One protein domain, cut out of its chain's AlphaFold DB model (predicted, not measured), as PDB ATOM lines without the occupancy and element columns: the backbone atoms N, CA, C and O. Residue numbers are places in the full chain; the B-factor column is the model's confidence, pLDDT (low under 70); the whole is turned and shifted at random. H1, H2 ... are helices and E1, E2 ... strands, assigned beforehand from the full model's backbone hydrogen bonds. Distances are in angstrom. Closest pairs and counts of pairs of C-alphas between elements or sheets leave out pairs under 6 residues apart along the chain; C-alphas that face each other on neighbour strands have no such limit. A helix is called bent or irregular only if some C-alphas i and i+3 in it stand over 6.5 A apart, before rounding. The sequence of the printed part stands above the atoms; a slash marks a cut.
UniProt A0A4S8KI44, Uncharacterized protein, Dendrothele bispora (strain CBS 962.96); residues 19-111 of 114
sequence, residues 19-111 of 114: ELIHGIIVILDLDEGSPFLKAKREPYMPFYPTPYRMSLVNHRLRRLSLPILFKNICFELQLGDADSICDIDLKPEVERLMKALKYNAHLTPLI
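AT A GLANCE: This is residues 19 to 111 of the 114 residues of an uncharacterized protein of Dendrothele bispora (strain CBS 962.96) (UniProt A0A4S8KI44). Three short-to-medium helices, H1, H2 and H3, cluster at one end of an elongated model, and a small ribbon of two strands, E1 and E2, leads out from them. The longest helix, H4, folds back over the ribbon from the far end with few contacts, and the short H5 after it comes near the end of H3; residues 81 to 88 stick out at the far end. The printed part has 93 residues, with five named helices and two named strands in the order H1 E1 H2 H3 E2 H4 H5; the sheet's order is E1, E2, parallel, and the class is mostly helix. The whole is loose, with a radius of gyration of the C-alphas of 15.9 A, and spans 49 by 27 by 18 A.

HOW THE PARTS SIT: E1, residues 36 to 39, and E2, residues 74 to 77, are parallel neighbours at 24 degrees, with N 37 and O 74 at 2.8 A and N 76 and O 37 at 3.0 A, within hydrogen-bond range. With H2, residues 50 to 55, and H3, residues 59 to 71, they make a strand-helix-strand unit, two parallel neighbour strands with helices between them along the chain. H2 and H3 touch as a helical hairpin, at a steep tilt of 42 degrees, opposite ways; their closest C-alphas, Ser 55 and Arg 62, are 3.8 A apart. H1, residues 19 to 32, touches H2 at a steep tilt of 43 degrees, opposite ways, closest at the C-alphas of Asp 29 and Thr 50, 6.0 A. H3 touches H1 with residues 64 to 68 alone, at a steep tilt of 46 degrees, the same way; the closest C-alphas, His 22 and Leu 64, are 6.1 A apart. From H4, residues 87 to 103, the closest C-alphas to E1 are Leu 97 and Ala 39, 7.2 A. H5, residues 105 to 110, is close to but not clearly touching H3, with the C-alphas of Phe 70 and Leu 110 6.1 A apart. H1 and H4 are apart. Each O i to N i+4 pair is within hydrogen-bond range in H1 and H2, against 7 of 9 in H3, 11 of 13 in H4 and 0 of 2 in H5, where 2 of 3 O i to N i+3 pairs are.

IN THESE COORDINATES: H1 begins at C-alpha 19 (-35.070, -7.571, -18.755) and is 20.4 A long. H3 is 18.8 A long. H4, 24.8 A, begins at C-alpha 87 (-20.888, -53.102, -13.707). H5 ends at C-alpha 110 (-37.586, -29.567, -15.273) and is irregular, with C-alphas 106 and 109 7.2 A apart.

THE WHOLE: The two C-alphas farthest apart, Leu 20 and Cys 86, are 49.5 A apart. The printed part has no cut, and no link is long. The mean pLDDT of the printed part is 70.3, and 49 residues are under 70, among them residues 30 to 48 and 72 to 91.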
ATOM      1  N   GLU A  19     -35.675  -7.071 -17.518       90.44
ATOM      2  CA  GLU A  19     -35.070  -7.571 -18.755       90.44
ATOM      3  C   GLU A  19     -33.540  -7.452 -18.733       90.44
ATOM      4  O   GLU A  19     -32.839  -8.370 -19.163       90.44
ATOM      5  N   LEU A  20     -33.016  -6.347 -18.188       90.56
ATOM      6  CA  LEU A  20     -31.573  -6.126 -18.074       90.56
ATOM      7  C   LEU A  20     -30.966  -7.014 -16.988       90.56
ATOM      8  O   LEU A  20     -29.924  -7.629 -17.209       90.56
ATOM      9  N   ILE A  21     -31.647  -7.150 -15.848       89.38
ATOM     10  CA  ILE A  21     -31.210  -8.044 -14.768       89.38
ATOM     11  C   ILE A  21     -31.213  -9.500 -15.237       89.38
ATOM     12  O   ILE A  21     -30.246 -10.225 -15.011       89.38
ATOM     13  N   HIS A  22     -32.271  -9.930 -15.926       87.69
ATOM     14  CA  HIS A  22     -32.342 -11.262 -16.513       87.69
ATOM     15  C   HIS A  22     -31.202 -11.487 -17.516       87.69
ATOM     16  O   HIS A  22     -30.546 -12.525 -17.464       87.69
ATOM     17  N   GLY A  23     -30.914 -10.507 -18.382       85.56
ATOM     18  CA  GLY A  23     -29.777 -10.556 -19.305       85.56
ATOM     19  C   GLY A  23     -28.437 -10.762 -18.595       85.56
ATOM     20  O   GLY A  23     -27.669 -11.637 -18.989       85.56
ATOM     21  N   ILE A  24     -28.188 -10.030 -17.504       86.12
ATOM     22  CA  ILE A  24     -26.978 -10.185 -16.681       86.12
ATOM     23  C   ILE A  24     -26.890 -11.602 -16.099       86.12
ATOM     24  O   ILE A  24     -25.848 -12.240 -16.213       86.12
ATOM     25  N   ILE A  25     -27.977 -12.122 -15.519       83.81
ATOM     26  CA  ILE A  25     -27.979 -13.468 -14.921       83.81
ATOM     27  C   ILE A  25     -27.693 -14.538 -15.982       83.81
ATOM     28  O   ILE A  25     -26.927 -15.457 -15.712       83.81
ATOM     29  N   VAL A  26     -28.261 -14.413 -17.186       82.50
ATOM     30  CA  VAL A  26     -28.019 -15.356 -18.292       82.50
ATOM     31  C   VAL A  26     -26.564 -15.318 -18.762       82.50
ATOM     32  O   VAL A  26     -25.984 -16.369 -19.010       82.50
ATOM     33  N   ILE A  27     -25.963 -14.130 -18.876       81.75
ATOM     34  CA  ILE A  27     -24.551 -13.994 -19.271       81.75
ATOM     35  C   ILE A  27     -23.639 -14.650 -18.228       81.75
ATOM     36  O   ILE A  27     -22.718 -15.371 -18.596       81.75
ATOM     37  N   LEU A  28     -23.919 -14.438 -16.939       76.56
ATOM     38  CA  LEU A  28     -23.136 -15.030 -15.853       76.56
ATOM     39  C   LEU A  28     -23.324 -16.556 -15.746       76.56
ATOM     40  O   LEU A  28     -22.384 -17.259 -15.400       76.56
ATOM     41  N   ASP A  29     -24.514 -17.076 -16.063       75.62
ATOM     42  CA  ASP A  29     -24.789 -18.522 -16.104       75.62
ATOM     43  C   ASP A  29     -24.007 -19.234 -17.222       75.62
ATOM     44  O   ASP A  29     -23.488 -20.330 -17.022       75.62
ATOM     45  N   LEU A  30     -23.865 -18.592 -18.390       63.94
ATOM     46  CA  LEU A  30     -23.093 -19.135 -19.515       63.94
ATOM     47  C   LEU A  30     -21.595 -19.278 -19.202       63.94
ATOM     48  O   LEU A  30     -20.949 -20.156 -19.772       63.94
ATOM     49  N   ASP A  31     -21.059 -18.434 -18.319       61.94
ATOM     50  CA  ASP A  31     -19.635 -18.419 -17.959       61.94
ATOM     51  C   ASP A  31     -19.281 -19.485 -16.903       61.94
ATOM     52  O   ASP A  31     -18.158 -19.981 -16.855       61.94
ATOM     53  N   GLU A  32     -20.249 -19.900 -16.079       64.81
ATOM     54  CA  GLU A  32     -20.019 -20.859 -14.986       64.81
ATOM     55  C   GLU A  32     -20.329 -22.323 -15.336       64.81
ATOM     56  O   GLU A  32     -20.007 -23.228 -14.559       64.81
ATOM     57  N   GLY A  33     -20.879 -22.580 -16.524       59.09
ATOM     58  CA  GLY A  33     -21.297 -23.914 -16.943       59.09
ATOM     59  C   GLY A  33     -22.581 -24.379 -16.244       59.09
ATOM     60  O   GLY A  33     -22.967 -23.894 -15.182       59.09
ATOM     61  N   SER A  34     -23.281 -25.326 -16.871       57.03
ATOM     62  CA  SER A  34     -24.594 -25.790 -16.406       57.03
ATOM     63  C   SER A  34     -24.559 -26.277 -14.948       57.03
ATOM     64  O   SER A  34     -23.606 -26.951 -14.553       57.03
ATOM     65  N   PRO A  35     -25.604 -26.032 -14.138       58.91
ATOM     66  CA  PRO A  35     -25.705 -26.636 -12.817       58.91
ATOM     67  C   PRO A  35     -25.758 -28.165 -12.939       58.91
ATOM     68  O   PRO A  35     -26.751 -28.740 -13.394       58.91
ATOM     69  N   PHE A  36     -24.685 -28.830 -12.507       57.62
ATOM     70  CA  PHE A  36     -24.635 -30.286 -12.430       57.62
ATOM     71  C   PHE A  36     -25.053 -30.760 -11.038       57.62
ATOM     72  O   PHE A  36     -24.416 -30.434 -10.033       57.62
ATOM     73  N   LEU A  37     -26.095 -31.588 -10.971       58.09
ATOM     74  CA  LEU A  37     -26.351 -32.416  -9.798       58.09
ATOM     75  C   LEU A  37     -25.395 -33.608  -9.854       58.09
ATOM     76  O   LEU A  37     -25.608 -34.563 -10.602       58.09
ATOM     77  N   LYS A  38     -24.311 -33.516  -9.080       58.47
ATOM     78  CA  LYS A  38     -23.268 -34.541  -9.000       58.47
ATOM     79  C   LYS A  38     -23.583 -35.564  -7.918       58.47
ATOM     80  O   LYS A  38     -23.761 -35.209  -6.753       58.47
ATOM     81  N   ALA A  39     -23.585 -36.838  -8.294       56.09
ATOM     82  CA  ALA A  39     -23.496 -37.952  -7.356       56.09
ATOM     83  C   ALA A  39     -22.035 -38.436  -7.336       56.09
ATOM     84  O   ALA A  39     -21.566 -39.007  -8.318       56.09
ATOM     85  N   LYS A  40     -21.298 -38.148  -6.250       58.56
ATOM     86  CA  LYS A  40     -19.884 -38.531  -6.071       58.56
ATOM     87  C   LYS A  40     -19.680 -39.243  -4.729       58.56
ATOM     88  O   LYS A  40     -20.336 -38.915  -3.742       58.56
ATOM     89  N   ARG A  41     -18.733 -40.189  -4.687       52.47
ATOM     90  CA  ARG A  41     -18.311 -40.926  -3.477       52.47
ATOM     91  C   ARG A  41     -17.397 -40.116  -2.539       52.47
ATOM     92  O   ARG A  41     -17.266 -40.462  -1.371       52.47
ATOM     93  N   GLU A  42     -16.779 -39.048  -3.037       54.03
ATOM     94  CA  GLU A  42     -15.875 -38.160  -2.288       54.03
ATOM     95  C   GLU A  42     -16.567 -36.876  -1.809       54.03
ATOM     96  O   GLU A  42     -17.571 -36.476  -2.407       54.03
ATOM     97  N   PRO A  43     -16.023 -36.188  -0.779       50.81
ATOM     98  CA  PRO A  43     -16.523 -34.886  -0.353       50.81
ATOM     99  C   PRO A  43     -16.440 -33.883  -1.508       50.81
ATOM    100  O   PRO A  43     -15.376 -33.386  -1.873       50.81
ATOM    101  N   TYR A  44     -17.594 -33.604  -2.103       55.91
ATOM    102  CA  TYR A  44     -17.751 -32.587  -3.126       55.91
ATOM    103  C   TYR A  44     -17.795 -31.215  -2.452       55.91
ATOM    104  O   TYR A  44     -18.637 -30.982  -1.585       55.91
ATOM    105  N   MET A  45     -16.910 -30.299  -2.852       57.06
ATOM    106  CA  MET A  45     -17.123 -28.881  -2.581       57.06
ATOM    107  C   MET A  45     -18.212 -28.396  -3.543       57.06
ATOM    108  O   MET A  45     -17.977 -28.405  -4.754       57.06
ATOM    109  N   PRO A  46     -19.403 -28.006  -3.054       58.41
ATOM    110  CA  PRO A  46     -20.461 -27.551  -3.932       58.41
ATOM    111  C   PRO A  46     -20.049 -26.238  -4.592       58.41
ATOM    112  O   PRO A  46     -20.031 -25.184  -3.958       58.41
ATOM    113  N   PHE A  47     -19.720 -26.301  -5.881       63.84
ATOM    114  CA  PHE A  47     -19.701 -25.110  -6.716       63.84
ATOM    115  C   PHE A  47     -21.151 -24.686  -6.933       63.84
ATOM    116  O   PHE A  47     -21.920 -25.375  -7.601       63.84
ATOM    117  N   TYR A  48     -21.543 -23.592  -6.284       68.56
ATOM    118  CA  TYR A  48     -22.880 -23.038  -6.434       68.56
ATOM    119  C   TYR A  48     -22.938 -22.128  -7.664       68.56
ATOM    120  O   TYR A  48     -22.190 -21.140  -7.669       68.56
ATOM    121  N   PRO A  49     -23.841 -22.405  -8.623       73.75
ATOM    122  CA  PRO A  49     -24.041 -21.576  -9.806       73.75
ATOM    123  C   PRO A  49     -24.438 -20.146  -9.438       73.75
ATOM    124  O   PRO A  49     -25.107 -19.906  -8.426       73.75
ATOM    125  N   THR A  50     -24.128 -19.192 -10.300       79.44
ATOM    126  CA  THR A  50     -24.489 -17.786 -10.140       79.44
ATOM    127  C   THR A  50     -25.996 -17.610 -10.024       79.44
ATOM    128  O   THR A  50     -26.416 -16.924  -9.088       79.44
ATOM    129  N   PRO A  51     -26.854 -18.277 -10.825       80.31
ATOM    130  CA  PRO A  51     -28.297 -18.193 -10.615       80.31
ATOM    131  C   PRO A  51     -28.739 -18.608  -9.204       80.31
ATOM    132  O   PRO A  51     -29.659 -18.001  -8.648       80.31
ATOM    133  N   TYR A  52     -28.062 -19.590  -8.592       81.38
ATOM    134  CA  TYR A  52     -28.316 -19.980  -7.204       81.38
ATOM    135  C   TYR A  52     -27.932 -18.852  -6.245       81.38
ATOM    136  O   TYR A  52     -28.757 -18.454  -5.426       81.38
ATOM    137  N   ARG A  53     -26.736 -18.269  -6.379       82.81
ATOM    138  CA  ARG A  53     -26.293 -17.151  -5.523       82.81
ATOM    139  C   ARG A  53     -27.216 -15.941  -5.647       82.81
ATOM    140  O   ARG A  53     -27.648 -15.397  -4.636       82.81
ATOM    141  N   MET A  54     -27.594 -15.585  -6.875       84.00
ATOM    142  CA  MET A  54     -28.526 -14.489  -7.151       84.00
ATOM    143  C   MET A  54     -29.904 -14.751  -6.534       84.00
ATOM    144  O   MET A  54     -30.534 -13.826  -6.027       84.00
ATOM    145  N   SER A  55     -30.346 -16.014  -6.485       85.38
ATOM    146  CA  SER A  55     -31.640 -16.370  -5.889       85.38
ATOM    147  C   SER A  55     -31.728 -16.113  -4.381       85.38
ATOM    148  O   SER A  55     -32.831 -16.013  -3.843       85.38
ATOM    149  N   LEU A  56     -30.583 -16.004  -3.698       87.31
ATOM    150  CA  LEU A  56     -30.508 -15.803  -2.251       87.31
ATOM    151  C   LEU A  56     -30.514 -14.326  -1.845       87.31
ATOM    152  O   LEU A  56     -30.730 -14.029  -0.674       87.31
ATOM    153  N   VAL A  57     -30.275 -13.409  -2.787       87.06
ATOM    154  CA  VAL A  57     -30.111 -11.981  -2.484       87.06
ATOM    155  C   VAL A  57     -31.446 -11.341  -2.112       87.06
ATOM    156  O   VAL A  57     -31.569 -10.730  -1.054       87.06
ATOM    157  N   ASN A  58     -32.461 -11.469  -2.972       88.62
ATOM    158  CA  ASN A  58     -33.794 -10.933  -2.710       88.62
ATOM    159  C   ASN A  58     -34.878 -11.664  -3.520       88.62
ATOM    160  O   ASN A  58     -34.599 -12.466  -4.413       88.62
ATOM    161  N   HIS A  59     -36.143 -11.364  -3.216       89.62
ATOM    162  CA  HIS A  59     -37.295 -11.993  -3.867       89.62
ATOM    163  C   HIS A  59     -37.338 -11.756  -5.387       89.62
ATOM    164  O   HIS A  59     -37.737 -12.639  -6.147       89.62
ATOM    165  N   ARG A  60     -36.919 -10.572  -5.842       90.38
ATOM    166  CA  ARG A  60     -36.934 -10.203  -7.258       90.38
ATOM    167  C   ARG A  60     -35.921 -11.029  -8.049       90.38
ATOM    168  O   ARG A  60     -36.286 -11.655  -9.040       90.38
ATOM    169  N   LEU A  61     -34.689 -11.115  -7.556       87.69
ATOM    170  CA  LEU A  61     -33.637 -11.936  -8.142       87.69
ATOM    171  C   LEU A  61     -33.978 -13.421  -8.067       87.69
ATOM    172  O   LEU A  61     -33.792 -14.118  -9.054       87.69
ATOM    173  N   ARG A  62     -34.599 -13.888  -6.977       89.56
ATOM    174  CA  ARG A  62     -35.141 -15.251  -6.883       89.56
ATOM    175  C   ARG A  62     -36.130 -15.567  -8.003       89.56
ATOM    176  O   ARG A  62     -36.033 -16.626  -8.618       89.56
ATOM    177  N   ARG A  63     -37.074 -14.665  -8.287       92.00
ATOM    178  CA  ARG A  63     -38.055 -14.851  -9.369       92.00
ATOM    179  C   ARG A  63     -37.383 -14.955 -10.742       92.00
ATOM    180  O   ARG A  63     -37.834 -15.746 -11.562       92.00
ATOM    181  N   LEU A  64     -36.331 -14.171 -10.982       88.44
ATOM    182  CA  LEU A  64     -35.632 -14.116 -12.269       88.44
ATOM    183  C   LEU A  64     -34.603 -15.243 -12.447       88.44
ATOM    184  O   LEU A  64     -34.458 -15.762 -13.549       88.44
ATOM    185  N   SER A  65     -33.903 -15.642 -11.384       86.44
ATOM    186  CA  SER A  65     -32.786 -16.587 -11.466       86.44
ATOM    187  C   SER A  65     -33.200 -18.050 -11.322       86.44
ATOM    188  O   SER A  65     -32.571 -18.918 -11.924       86.44
ATOM    189  N   LEU A  66     -34.267 -18.354 -10.572       84.50
ATOM    190  CA  LEU A  66     -34.722 -19.738 -10.409       84.50
ATOM    191  C   LEU A  66     -35.107 -20.404 -11.741       84.50
ATOM    192  O   LEU A  66     -34.661 -21.527 -11.966       84.50
ATOM    193  N   PRO A  67     -35.863 -19.765 -12.657       83.31
ATOM    194  CA  PRO A  67     -36.159 -20.371 -13.954       83.31
ATOM    195  C   PRO A  67     -34.901 -20.739 -14.748       83.31
ATOM    196  O   PRO A  67     -34.900 -21.760 -15.426       83.31
ATOM    197  N   ILE A  68     -33.834 -19.942 -14.639       81.75
ATOM    198  CA  ILE A  68     -32.545 -20.189 -15.300       81.75
ATOM    199  C   ILE A  68     -31.861 -21.403 -14.662       81.75
ATOM    200  O   ILE A  68     -31.527 -22.353 -15.368       81.75
ATOM    201  N   LEU A  69     -31.781 -21.433 -13.325       76.38
ATOM    202  CA  LEU A  69     -31.211 -22.545 -12.553       76.38
ATOM    203  C   LEU A  69     -31.874 -23.894 -12.882       76.38
ATOM    204  O   LEU A  69     -31.205 -24.921 -12.958       76.38
ATOM    205  N   PHE A  70     -33.193 -23.893 -13.075       73.19
ATOM    206  CA  PHE A  70     -33.967 -25.102 -13.349       73.19
ATOM    207  C   PHE A  70     -34.081 -25.456 -14.836       73.19
ATOM    208  O   PHE A  70     -34.561 -26.540 -15.154       73.19
ATOM    209  N   LYS A  71     -33.665 -24.580 -15.760       71.75
ATOM    210  CA  LYS A  71     -33.809 -24.824 -17.206       71.75
ATOM    211  C   LYS A  71     -32.895 -25.947 -17.704       71.75
ATOM    212  O   LYS A  71     -33.298 -26.687 -18.599       71.75
ATOM    213  N   ASN A  72     -31.696 -26.057 -17.130       63.53
ATOM    214  CA  ASN A  72     -30.626 -26.949 -17.581       63.53
ATOM    215  C   ASN A  72     -30.001 -27.712 -16.401       63.53
ATOM    216  O   ASN A  72     -28.800 -27.614 -16.155       63.53
ATOM    217  N   ILE A  73     -30.805 -28.477 -15.660       65.62
ATOM    218  CA  ILE A  73     -30.253 -29.395 -14.657       65.62
ATOM    219  C   ILE A  73     -29.684 -30.615 -15.375       65.62
ATOM    220  O   ILE A  73     -30.432 -31.437 -15.905       65.62
ATOM    221  N   CYS A  74     -28.360 -30.743 -15.359       61.38
ATOM    222  CA  CYS A  74     -27.669 -31.938 -15.830       61.38
ATOM    223  C   CYS A  74     -27.330 -32.832 -14.634       61.38
ATOM    224  O   CYS A  74     -26.869 -32.350 -13.601       61.38
ATOM    225  N   PHE A  75     -27.550 -34.138 -14.754       65.69
ATOM    226  CA  PHE A  75     -27.117 -35.096 -13.738       65.69
ATOM    227  C   PHE A  75     -25.799 -35.706 -14.180       65.69
ATOM    228  O   PHE A  75     -25.725 -36.300 -15.252       65.69
ATOM    229  N   GLU A  76     -24.768 -35.559 -13.356       61.88
ATOM    230  CA  GLU A  76     -23.451 -36.114 -13.643       61.88
ATOM    231  C   GLU A  76     -23.158 -37.232 -12.638       61.88
ATOM    232  O   GLU A  76     -23.088 -37.017 -11.422       61.88
ATOM    233  N   LEU A  77     -23.029 -38.449 -13.160       62.12
ATOM    234  CA  LEU A  77     -22.597 -39.624 -12.413       62.12
ATOM    235  C   LEU A  77     -21.080 -39.723 -12.550       62.12
ATOM    236  O   LEU A  77     -20.578 -40.134 -13.593       62.12
ATOM    237  N   GLN A  78     -20.348 -39.344 -11.502       58.50
ATOM    238  CA  GLN A  78     -18.908 -39.577 -11.463       58.50
ATOM    239  C   GLN A  78     -18.651 -40.944 -10.840       58.50
ATOM    240  O   GLN A  78     -18.610 -41.094  -9.616       58.50
ATOM    241  N   LEU A  79     -18.493 -41.943 -11.706       57.16
ATOM    242  CA  LEU A  79     -17.889 -43.206 -11.314       57.16
ATOM    243  C   LEU A  79     -16.407 -42.975 -11.015       57.16
ATOM    244  O   LEU A  79     -15.780 -42.100 -11.610       57.16
ATOM    245  N   GLY A  80     -15.870 -43.713 -10.041       55.16
ATOM    246  CA  GLY A  80     -14.444 -43.677  -9.720       55.16
ATOM    247  C   GLY A  80     -13.563 -44.053 -10.915       55.16
ATOM    248  O   GLY A  80     -14.076 -44.391 -11.979       55.16
ATOM    249  N   ASP A  81     -12.247 -43.973 -10.703       55.69
ATOM    250  CA  ASP A  81     -11.195 -44.094 -11.719       55.69
ATOM    251  C   ASP A  81     -11.537 -45.087 -12.846       55.69
ATOM    252  O   ASP A  81     -11.896 -46.244 -12.601       55.69
ATOM    253  N   ALA A  82     -11.456 -44.603 -14.088       55.22
ATOM    254  CA  ALA A  82     -11.983 -45.275 -15.279       55.22
ATOM    255  C   ALA A  82     -11.357 -46.660 -15.538       55.22
ATOM    256  O   ALA A  82     -11.929 -47.464 -16.274       55.22
ATOM    257  N   ASP A  83     -10.230 -46.959 -14.892       54.91
ATOM    258  CA  ASP A  83      -9.471 -48.197 -15.056       54.91
ATOM    259  C   ASP A  83     -10.014 -49.393 -14.247       54.91
ATOM    260  O   ASP A  83      -9.523 -50.512 -14.418       54.91
ATOM    261  N   SER A  84     -11.037 -49.223 -13.396       54.28
ATOM    262  CA  SER A  84     -11.619 -50.346 -12.634       54.28
ATOM    263  C   SER A  84     -13.147 -50.339 -12.522       54.28
ATOM    264  O   SER A  84     -13.697 -50.800 -11.519       54.28
ATOM    265  N   ILE A  85     -13.864 -49.808 -13.515       55.12
ATOM    266  CA  ILE A  85     -15.331 -49.804 -13.477       55.12
ATOM    267  C   ILE A  85     -15.854 -51.203 -13.839       55.12
ATOM    268  O   ILE A  85     -15.981 -51.563 -15.007       55.12
ATOM    269  N   CYS A  86     -16.191 -51.995 -12.821       54.47
ATOM    270  CA  CYS A  86     -17.060 -53.161 -12.975       54.47
ATOM    271  C   CYS A  86     -18.530 -52.705 -12.937       54.47
ATOM    272  O   CYS A  86     -18.883 -51.845 -12.131       54.47
ATOM    273  N   ASP A  87     -19.421 -53.341 -13.713       56.06
ATOM    274  CA  ASP A  87     -20.888 -53.102 -13.707       56.06
ATOM    275  C   ASP A  87     -21.521 -53.078 -12.296       56.06
ATOM    276  O   ASP A  87     -22.580 -52.487 -12.065       56.06
ATOM    277  N   ILE A  88     -20.855 -53.719 -11.333       56.97
ATOM    278  CA  ILE A  88     -21.237 -53.806  -9.923       56.97
ATOM    279  C   ILE A  88     -21.237 -52.426  -9.238       56.97
ATOM    280  O   ILE A  88     -22.090 -52.197  -8.382       56.97
ATOM    281  N   ASP A  89     -20.356 -51.500  -9.632       59.72
ATOM    282  CA  ASP A  89     -20.254 -50.161  -9.028       59.72
ATOM    283  C   ASP A  89     -21.206 -49.133  -9.668       59.72
ATOM    284  O   ASP A  89     -21.598 -48.159  -9.024       59.72
ATOM    285  N   LEU A  90     -21.662 -49.375 -10.904       64.19
ATOM    286  CA  LEU A  90     -22.614 -48.509 -11.610       64.19
ATOM    287  C   LEU A  90     -24.034 -48.632 -11.043       64.19
ATOM    288  O   LEU A  90     -24.740 -47.639 -10.861       64.19
ATOM    289  N   LYS A  91     -24.447 -49.859 -10.724       69.44
ATOM    290  CA  LYS A  91     -25.792 -50.173 -10.231       69.44
ATOM    291  C   LYS A  91     -26.193 -49.400  -8.958       69.44
ATOM    292  O   LYS A  91     -27.273 -48.807  -8.966       69.44
ATOM    293  N   PRO A  92     -25.373 -49.337  -7.889       71.25
ATOM    294  CA  PRO A  92     -25.727 -48.590  -6.684       71.25
ATOM    295  C   PRO A  92     -25.781 -47.073  -6.903       71.25
ATOM    296  O   PRO A  92     -26.616 -46.414  -6.283       71.25
ATOM    297  N   GLU A  93     -24.952 -46.499  -7.781       66.69
ATOM    298  CA  GLU A  93     -25.014 -45.058  -8.078       66.69
ATOM    299  C   GLU A  93     -26.232 -44.701  -8.939       66.69
ATOM    300  O   GLU A  93     -26.916 -43.713  -8.662       66.69
ATOM    301  N   VAL A  94     -26.595 -45.553  -9.905       71.88
ATOM    302  CA  VAL A  94     -27.849 -45.413 -10.661       71.88
ATOM    303  C   VAL A  94     -29.061 -45.551  -9.740       71.88
ATOM    304  O   VAL A  94     -29.999 -44.762  -9.850       71.88
ATOM    305  N   GLU A  95     -29.054 -46.489  -8.789       73.56
ATOM    306  CA  GLU A  95     -30.127 -46.617  -7.794       73.56
ATOM    307  C   GLU A  95     -30.221 -45.392  -6.875       73.56
ATOM    308  O   GLU A  95     -31.327 -44.929  -6.581       73.56
ATOM    309  N   ARG A  96     -29.088 -44.829  -6.437       71.38
ATOM    310  CA  ARG A  96     -29.060 -43.586  -5.648       71.38
ATOM    311  C   ARG A  96     -29.612 -42.409  -6.437       71.38
ATOM    312  O   ARG A  96     -30.439 -41.673  -5.896       71.38
ATOM    313  N   LEU A  97     -29.221 -42.268  -7.702       72.56
ATOM    314  CA  LEU A  97     -29.757 -41.248  -8.596       72.56
ATOM    315  C   LEU A  97     -31.266 -41.430  -8.787       72.56
ATOM    316  O   LEU A  97     -32.028 -40.499  -8.549       72.56
ATOM    317  N   MET A  98     -31.720 -42.640  -9.116       74.25
ATOM    318  CA  MET A  98     -33.144 -42.968  -9.241       74.25
ATOM    319  C   MET A  98     -33.925 -42.647  -7.966       74.25
ATOM    320  O   MET A  98     -35.036 -42.120  -8.021       74.25
ATOM    321  N   LYS A  99     -33.350 -42.936  -6.798       75.25
ATOM    322  CA  LYS A  99     -33.963 -42.633  -5.506       75.25
ATOM    323  C   LYS A  99     -34.044 -41.124  -5.272       75.25
ATOM    324  O   LYS A  99     -35.107 -40.643  -4.888       75.25
ATOM    325  N   ALA A 100     -32.981 -40.373  -5.556       69.25
ATOM    326  CA  ALA A 100     -32.977 -38.914  -5.478       69.25
ATOM    327  C   ALA A 100     -34.001 -38.284  -6.437       69.25
ATOM    328  O   ALA A 100     -34.762 -37.407  -6.028       69.25
ATOM    329  N   LEU A 101     -34.091 -38.779  -7.672       71.88
ATOM    330  CA  LEU A 101     -35.095 -38.364  -8.655       71.88
ATOM    331  C   LEU A 101     -36.515 -38.681  -8.181       71.88
ATOM    332  O   LEU A 101     -37.401 -37.840  -8.293       71.88
ATOM    333  N   LYS A 102     -36.733 -39.854  -7.575       73.56
ATOM    334  CA  LYS A 102     -38.035 -40.249  -7.022       73.56
ATOM    335  C   LYS A 102     -38.474 -39.350  -5.863       73.56
ATOM    336  O   LYS A 102     -39.647 -38.996  -5.788       73.56
ATOM    337  N   TYR A 103     -37.556 -38.952  -4.978       68.12
ATOM    338  CA  TYR A 103     -37.862 -37.974  -3.924       68.12
ATOM    339  C   TYR A 103     -38.129 -36.574  -4.486       68.12
ATOM    340  O   TYR A 103     -38.932 -35.829  -3.930       68.12
ATOM    341  N   ASN A 104     -37.512 -36.239  -5.618       66.38
ATOM    342  CA  ASN A 104     -37.686 -34.967  -6.306       66.38
ATOM    343  C   ASN A 104     -38.598 -35.087  -7.536       66.38
ATOM    344  O   ASN A 104     -38.405 -34.373  -8.514       66.38
ATOM    345  N   ALA A 105     -39.616 -35.955  -7.492       67.88
ATOM    346  CA  ALA A 105     -40.505 -36.201  -8.636       67.88
ATOM    347  C   ALA A 105     -41.223 -34.932  -9.140       67.88
ATOM    348  O   ALA A 105     -41.560 -34.804 -10.314       67.88
ATOM    349  N   HIS A 106     -41.420 -33.951  -8.258       70.88
ATOM    350  CA  HIS A 106     -41.961 -32.636  -8.602       70.88
ATOM    351  C   HIS A 106     -41.016 -31.804  -9.493       70.88
ATOM    352  O   HIS A 106     -41.472 -30.883 -10.165       70.88
ATOM    353  N   LEU A 107     -39.721 -32.136  -9.524       66.06
ATOM    354  CA  LEU A 107     -38.712 -31.533 -10.396       66.06
ATOM    355  C   LEU A 107     -38.544 -32.294 -11.715       66.06
ATOM    356  O   LEU A 107     -37.910 -31.770 -12.621       66.06
ATOM    357  N   THR A 108     -39.127 -33.490 -11.871       67.44
ATOM    358  CA  THR A 108     -39.030 -34.290 -13.107       67.44
ATOM    359  C   THR A 108     -39.393 -33.520 -14.386       67.44
ATOM    360  O   THR A 108     -38.666 -33.674 -15.363       67.44
ATOM    361  N   PRO A 109     -40.415 -32.636 -14.419       65.75
ATOM    362  CA  PRO A 109     -40.712 -31.825 -15.607       65.75
ATOM    363  C   PRO A 109     -39.605 -30.830 -16.003       65.75
ATOM    364  O   PRO A 109     -39.601 -30.333 -17.127       65.75
ATOM    365  N   LEU A 110     -38.694 -30.510 -15.081       57.59
ATOM    366  CA  LEU A 110     -37.586 -29.567 -15.273       57.59
ATOM    367  C   LEU A 110     -36.310 -30.271 -15.759       57.59
ATOM    368  O   LEU A 110     -35.362 -29.622 -16.189       57.59
ATOM    369  N   ILE A 111     -36.285 -31.603 -15.714       59.50
ATOM    370  CA  ILE A 111     -35.144 -32.408 -16.133       59.50
ATOM    371  C   ILE A 111     -35.305 -32.715 -17.619       59.50
ATOM    372  O   ILE A 111     -36.108 -33.560 -18.013       59.50
TER     373      ILE A 111